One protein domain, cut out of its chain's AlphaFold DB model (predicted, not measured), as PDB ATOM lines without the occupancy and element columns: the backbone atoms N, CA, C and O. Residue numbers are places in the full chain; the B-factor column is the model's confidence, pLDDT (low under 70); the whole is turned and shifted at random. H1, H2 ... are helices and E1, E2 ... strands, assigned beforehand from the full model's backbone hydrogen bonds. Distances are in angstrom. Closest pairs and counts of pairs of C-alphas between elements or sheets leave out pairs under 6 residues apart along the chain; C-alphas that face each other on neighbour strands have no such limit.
ATOM      1  N   VAL A   3      18.577  67.982 175.876       91.62
ATOM      2  CA  VAL A   3      17.626  68.978 175.367       91.62
ATOM      3  C   VAL A   3      16.538  69.170 176.418       91.62
ATOM      4  O   VAL A   3      15.961  68.190 176.886       91.62
ATOM      5  N   ALA A   4      16.303  70.414 176.825       90.19
ATOM      6  CA  ALA A   4      15.248  70.780 177.764       90.19
ATOM      7  C   ALA A   4      13.905  71.020 177.044       90.19
ATOM      8  O   ALA A   4      13.846  71.090 175.816       90.19
ATOM      9  N   TYR A   5      12.814  71.137 177.809       91.56
ATOM     10  CA  TYR A   5      11.460  71.338 177.268       91.56
ATOM     11  C   TYR A   5      11.294  72.649 176.484       91.56
ATOM     12  O   TYR A   5      10.449  72.729 175.601       91.56
ATOM     13  N   ASP A   6      12.113  73.655 176.783       95.19
ATOM     14  CA  ASP A   6      12.195  74.938 176.078       95.19
ATOM     15  C   ASP A   6      13.105  74.882 174.837       95.19
ATOM     16  O   ASP A   6      13.455  75.915 174.273       95.19
ATOM     17  N   TYR A   7      13.518  73.680 174.426       92.50
ATOM     18  CA  TYR A   7      14.463  73.426 173.339       92.50
ATOM     19  C   TYR A   7      15.881  73.956 173.586       92.50
ATOM     20  O   TYR A   7      16.719  73.918 172.681       92.50
ATOM     21  N   THR A   8      16.203  74.376 174.813       94.94
ATOM     22  CA  THR A   8      17.575  74.725 175.178       94.94
ATOM     23  C   THR A   8      18.444  73.468 175.179       94.94
ATOM     24  O   THR A   8      18.147  72.477 175.851       94.94
ATOM     25  N   ILE A   9      19.562  73.518 174.452       93.38
ATOM     26  CA  ILE A   9      20.548  72.435 174.411       93.38
ATOM     27  C   ILE A   9      21.624  72.715 175.452       93.38
ATOM     28  O   ILE A   9      22.250  73.774 175.452       93.38
ATOM     29  N   ARG A  10      21.870  71.745 176.332       94.12
ATOM     30  CA  ARG A  10      22.935  71.816 177.334       94.12
ATOM     31  C   ARG A  10      23.960  70.723 177.094       94.12
ATOM     32  O   ARG A  10      23.638  69.591 176.713       94.12
ATOM     33  N   SER A  11      25.223  71.055 177.328       93.19
ATOM     34  CA  SER A  11      26.247  70.022 177.374       93.19
ATOM     35  C   SER A  11      26.126  69.221 178.669       93.19
ATOM     36  O   SER A  11      25.890  69.777 179.737       93.19
ATOM     37  N   THR A  12      26.321  67.911 178.562       91.62
ATOM     38  CA  THR A  12      26.391  66.987 179.703       91.62
ATOM     39  C   THR A  12      27.830  66.753 180.170       91.62
ATOM     40  O   THR A  12      28.039  66.143 181.211       91.62
ATOM     41  N   VAL A  13      28.825  67.208 179.397       90.25
ATOM     42  CA  VAL A  13      30.263  67.032 179.663       90.25
ATOM     43  C   VAL A  13      31.057  68.272 179.218       90.25
ATOM     44  O   VAL A  13      30.639  68.953 178.281       90.25
ATOM     45  N   PRO A  14      32.206  68.595 179.832       90.12
ATOM     46  CA  PRO A  14      33.100  69.612 179.283       90.12
ATOM     47  C   PRO A  14      33.689  69.136 177.945       90.12
ATOM     48  O   PRO A  14      33.943  67.943 177.772       90.12
ATOM     49  N   GLY A  15      33.920  70.053 177.006       92.75
ATOM     50  CA  GLY A  15      34.478  69.716 175.696       92.75
ATOM     51  C   GLY A  15      34.343  70.823 174.658       92.75
ATOM     52  O   GLY A  15      33.805  71.892 174.940       92.75
ATOM     53  N   PHE A  16      34.829  70.545 173.449       94.31
ATOM     54  CA  PHE A  16      34.700  71.441 172.301       94.31
ATOM     55  C   PHE A  16      33.370  71.218 171.591       94.31
ATOM     56  O   PHE A  16      32.972  70.077 171.352       94.31
ATOM     57  N   VAL A  17      32.702  72.311 171.228       96.12
ATOM     58  CA  VAL A  17      31.478  72.263 170.427       96.12
ATOM     59  C   VAL A  17      31.849  72.048 168.967       96.12
ATOM     60  O   VAL A  17      32.662  72.789 168.417       96.12
ATOM     61  N   VAL A  18      31.223  71.060 168.335       96.75
ATOM     62  CA  VAL A  18      31.333  70.822 166.895       96.75
ATOM     63  C   VAL A  18      29.938  70.782 166.299       96.75
ATOM     64  O   VAL A  18      29.049  70.116 166.827       96.75
ATOM     65  N   ILE A  19      29.755  71.506 165.197       96.69
ATOM     66  CA  ILE A  19      28.516  71.508 164.423       96.69
ATOM     67  C   ILE A  19      28.772  70.732 163.135       96.69
ATOM     68  O   ILE A  19      29.712  71.037 162.403       96.69
ATOM     69  N   THR A  20      27.939  69.736 162.864       97.75
ATOM     70  CA  THR A  20      28.015  68.881 161.673       97.75
ATOM     71  C   THR A  20      26.696  68.917 160.921       97.75
ATOM     72  O   THR A  20      25.647  69.145 161.517       97.75
ATOM     73  N   THR A  21      26.734  68.659 159.615       98.12
ATOM     74  CA  THR A  21      25.529  68.459 158.802       98.12
ATOM     75  C   THR A  21      25.334  66.967 158.568       98.12
ATOM     76  O   THR A  21      26.152  66.339 157.898       98.12
ATOM     77  N   GLU A  22      24.252  66.397 159.096       97.62
ATOM     78  CA  GLU A  22      23.989  64.952 159.060       97.62
ATOM     79  C   GLU A  22      22.581  64.635 158.560       97.62
ATOM     80  O   GLU A  22      21.656  65.440 158.698       97.62
ATOM     81  N   SER A  23      22.418  63.436 157.997       96.81
ATOM     82  CA  SER A  23      21.117  62.881 157.619       96.81
ATOM     83  C   SER A  23      20.306  62.502 158.857       96.81
ATOM     84  O   SER A  23      20.767  61.764 159.730       96.81
ATOM     85  N   VAL A  24      19.070  62.988 158.927       95.50
ATOM     86  CA  VAL A  24      18.164  62.764 160.053       95.50
ATOM     87  C   VAL A  24      17.641  61.330 160.032       95.50
ATOM     88  O   VAL A  24      17.148  60.849 159.015       95.50
ATOM     89  N   LYS A  25      17.674  60.670 161.192       94.62
ATOM     90  CA  LYS A  25      17.049  59.361 161.427       94.62
ATOM     91  C   LYS A  25      15.925  59.522 162.455       94.62
ATOM     92  O   LYS A  25      16.173  59.383 163.652       94.62
ATOM     93  N   PRO A  26      14.716  59.917 162.022       95.50
ATOM     94  CA  PRO A  26      13.620  60.219 162.935       95.50
ATOM     95  C   PRO A  26      13.061  58.945 163.588       95.50
ATOM     96  O   PRO A  26      13.069  57.873 162.988       95.50
ATOM     97  N   TYR A  27      12.525  59.065 164.804       94.69
ATOM     98  CA  TYR A  27      11.786  57.975 165.453       94.69
ATOM     99  C   TYR A  27      10.454  57.683 164.739       94.69
ATOM    100  O   TYR A  27       9.892  58.601 164.143       94.69
ATOM    101  N   PRO A  28       9.879  56.470 164.867       95.88
ATOM    102  CA  PRO A  28       8.638  56.081 164.180       95.88
ATOM    103  C   PRO A  28       7.431  57.006 164.387       95.88
ATOM    104  O   PRO A  28       6.607  57.158 163.491       95.88
ATOM    105  N   HIS A  29       7.326  57.639 165.556       95.94
ATOM    106  CA  HIS A  29       6.239  58.564 165.897       95.94
ATOM    107  C   HIS A  29       6.500  60.010 165.438       95.94
ATOM    108  O   HIS A  29       5.647  60.877 165.611       95.94
ATOM    109  N   SER A  30       7.676  60.299 164.878       94.75
ATOM    110  CA  SER A  30       7.994  61.621 164.344       94.75
ATOM    111  C   SER A  30       7.184  61.898 163.073       94.75
ATOM    112  O   SER A  30       7.107  61.025 162.202       94.75
ATOM    113  N   PRO A  31       6.682  63.129 162.871       94.75
ATOM    114  CA  PRO A  31       6.048  63.532 161.613       94.75
ATOM    115  C   PRO A  31       6.945  63.332 160.381       94.75
ATOM    116  O   PRO A  31       6.454  63.127 159.276       94.75
ATOM    117  N   LEU A  32       8.269  63.360 160.570       93.75
ATOM    118  CA  LEU A  32       9.248  63.191 159.494       93.75
ATOM    119  C   LEU A  32       9.501  61.726 159.124       93.75
ATOM    120  O   LEU A  32      10.137  61.461 158.105       93.75
ATOM    121  N   PHE A  33       9.017  60.769 159.922       96.44
ATOM    122  CA  PHE A  33       9.356  59.359 159.753       96.44
ATOM    123  C   PHE A  33       8.958  58.811 158.390       96.44
ATOM    124  O   PHE A  33       9.793  58.242 157.695       96.44
ATOM    125  N   ARG A  34       7.708  59.032 157.967       95.75
ATOM    126  CA  ARG A  34       7.212  58.523 156.678       95.75
ATOM    127  C   ARG A  34       8.007  59.076 155.498       95.75
ATOM    128  O   ARG A  34       8.311  58.326 154.581       95.75
ATOM    129  N   TYR A  35       8.355  60.360 155.553       96.31
ATOM    130  CA  TYR A  35       9.088  61.039 154.488       96.31
ATOM    131  C   TYR A  35      10.522  60.520 154.354       96.31
ATOM    132  O   TYR A  35      10.976  60.244 153.247       96.31
ATOM    133  N   VAL A  36      11.225  60.346 155.475       96.31
ATOM    134  CA  VAL A  36      12.589  59.800 155.457       96.31
ATOM    135  C   VAL A  36      12.575  58.313 155.092       96.31
ATOM    136  O   VAL A  36      13.367  57.863 154.270       96.31
ATOM    137  N   ASN A  37      11.627  57.543 155.635       95.06
ATOM    138  CA  ASN A  37      11.516  56.106 155.381       95.06
ATOM    139  C   ASN A  37      11.103  55.773 153.936       95.06
ATOM    140  O   ASN A  37      11.338  54.660 153.481       95.06
ATOM    141  N   SER A  38      10.530  56.725 153.193       96.12
ATOM    142  CA  SER A  38      10.285  56.578 151.753       96.12
ATOM    143  C   SER A  38      11.525  56.854 150.888       96.12
ATOM    144  O   SER A  38      11.397  56.958 149.673       96.12
ATOM    145  N   GLY A  39      12.709  56.999 151.495       96.12
ATOM    146  CA  GLY A  39      13.987  57.160 150.796       96.12
ATOM    147  C   GLY A  39      14.436  58.607 150.587       96.12
ATOM    148  O   GLY A  39      15.458  58.828 149.942       96.12
ATOM    149  N   ASN A  40      13.714  59.596 151.124       96.88
ATOM    150  CA  ASN A  40      14.143  60.990 151.032       96.88
ATOM    151  C   ASN A  40      15.197  61.309 152.096       96.88
ATOM    152  O   ASN A  40      15.029  60.975 153.270       96.88
ATOM    153  N   ASP A  41      16.252  62.020 151.701       95.81
ATOM    154  CA  ASP A  41      17.281  62.485 152.627       95.81
ATOM    155  C   ASP A  41      16.922  63.865 153.188       95.81
ATOM    156  O   ASP A  41      16.620  64.809 152.454       95.81
ATOM    157  N   VAL A  42      16.976  63.992 154.510       96.31
ATOM    158  CA  VAL A  42      16.786  65.260 155.213       96.31
ATOM    159  C   VAL A  42      18.061  65.540 155.982       96.31
ATOM    160  O   VAL A  42      18.358  64.845 156.948       96.31
ATOM    161  N   LYS A  43      18.795  66.582 155.589       96.81
ATOM    162  CA  LYS A  43      20.019  66.998 156.279       96.81
ATOM    163  C   LYS A  43      19.739  68.103 157.288       96.81
ATOM    164  O   LYS A  43      19.022  69.060 156.990       96.81
ATOM    165  N   ARG A  44      20.302  67.982 158.489       95.94
ATOM    166  CA  ARG A  44      20.193  68.979 159.563       95.94
ATOM    167  C   ARG A  44      21.526  69.168 160.265       95.94
ATOM    168  O   ARG A  44      22.389  68.299 160.216       95.94
ATOM    169  N   ASN A  45      21.654  70.312 160.928       96.44
ATOM    170  CA  ASN A  45      22.804  70.585 161.769       96.44
ATOM    171  C   ASN A  45      22.640  69.864 163.111       96.44
ATOM    172  O   ASN A  45      21.605  70.013 163.763       96.44
ATOM    173  N   PHE A  46      23.662  69.123 163.523       95.62
ATOM    174  CA  PHE A  46      23.749  68.471 164.825       95.62
ATOM    175  C   PHE A  46      24.878  69.092 165.641       95.62
ATOM    176  O   PHE A  46      25.903  69.505 165.101       95.62
ATOM    177  N   ILE A  47      24.657  69.183 166.953       95.19
ATOM    178  CA  ILE A  47      25.626  69.732 167.900       95.19
ATOM    179  C   ILE A  47      26.235  68.584 168.693       95.19
ATOM    180  O   ILE A  47      25.551  67.908 169.469       95.19
ATOM    181  N   HIS A  48      27.542  68.427 168.537       94.81
ATOM    182  CA  HIS A  48      28.360  67.457 169.247       94.81
ATOM    183  C   HIS A  48      29.261  68.152 170.250       94.81
ATOM    184  O   HIS A  48      29.673  69.296 170.060       94.81
ATOM    185  N   ILE A  49      29.593  67.427 171.314       95.56
ATOM    186  CA  ILE A  49      30.586  67.858 172.291       95.56
ATOM    187  C   ILE A  49      31.714  66.841 172.251       95.56
ATOM    188  O   ILE A  49      31.518  65.689 172.632       95.56
ATOM    189  N   LEU A  50      32.881  67.270 171.778       93.19
ATOM    190  CA  LEU A  50      34.093  66.465 171.796       93.19
ATOM    191  C   LEU A  50      34.728  66.575 173.186       93.19
ATOM    192  O   LEU A  50      35.244  67.649 173.522       93.19
ATOM    193  N   PRO A  51      34.687  65.516 174.014       90.06
ATOM    194  CA  PRO A  51      35.281  65.573 175.337       90.06
ATOM    195  C   PRO A  51      36.800  65.762 175.216       90.06
ATOM    196  O   PRO A  51      37.416  65.238 174.280       90.06
TER     197      PRO A  51
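This is residues 3 to 51 of the 64 residues of the protein "Hypothetical protein" of Rotaria sp. Silwood2 (UniProt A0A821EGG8). A two-stranded antiparallel ribbon, E1 beside E2, is the one sheet here; past Ser 23 of E1 the backbone turns round through a loop that holds the short helix H1 and comes back into E2 at Lys 43. From the other end of the ribbon the first stretch, residues 3 to 15, which holds no named element, folds back at a distance from the strands, and the whole is open. The printed part has 49 residues with two named strands and one named helix, in the order E1, H1, E2 along the chain; the class is mixed, helices and strands, with under half of the residues in named elements. The whole is loose, with a radius of gyration of the C-alphas of 13.4 A, and only just elongated, spanning 38 by 23 by 13 A.

The sheet is made of E1, residues 16 to 23, and E2, residues 43 to 50, which are antiparallel neighbours with 152 degrees between their N-to-C directions. At one end the C-alphas of Phe 16 and Leu 50 face each other at 5.0 A. Farther along, the C-alphas of Ile 19 and Ile 47 face each other at 4.9 A, and those of Ser 23 and Lys 43 at 4.5 A. N 16 and O 50 are within hydrogen-bond range at 2.9 A, and so are N 44 and O 22 at 2.9 A. Helix H1, residues 33 to 37, stands between the two strands along the chain. A short link of 9 residues joins E1 to H1, and a tight link of 5 residues joins H1 to E2. In H1 every O i to N i+4 pair is within hydrogen-bond range.

E1 runs 21.8 A from C-alpha 16 at (34.700, 71.441, 172.301) to C-alpha 23 at (21.117, 62.881, 157.619). E2 runs 21.0 A from C-alpha 43 at (20.019, 66.998, 156.279) to C-alpha 50 at (34.093, 66.465, 171.796). H1 measures 5.9 A from first to last C-alpha and begins with C-alpha 33 at (9.356, 59.359, 159.753). E1 and E2 have 8 residues each, H1 has 5.

The two C-alphas farthest apart are those of Pro 14 and Ser 38, at 38.1 A. The C-alphas of Val 3 and Pro 51, the first and last printed residues, are 18.0 A apart. The C-alphas of residues 3 to 15 lie 10 to 19 A from the mean of all C-alphas. The printed part has no cut, and neither link between named elements is long. The mean pLDDT of the printed part is 94.8, and no printed residue is under 70.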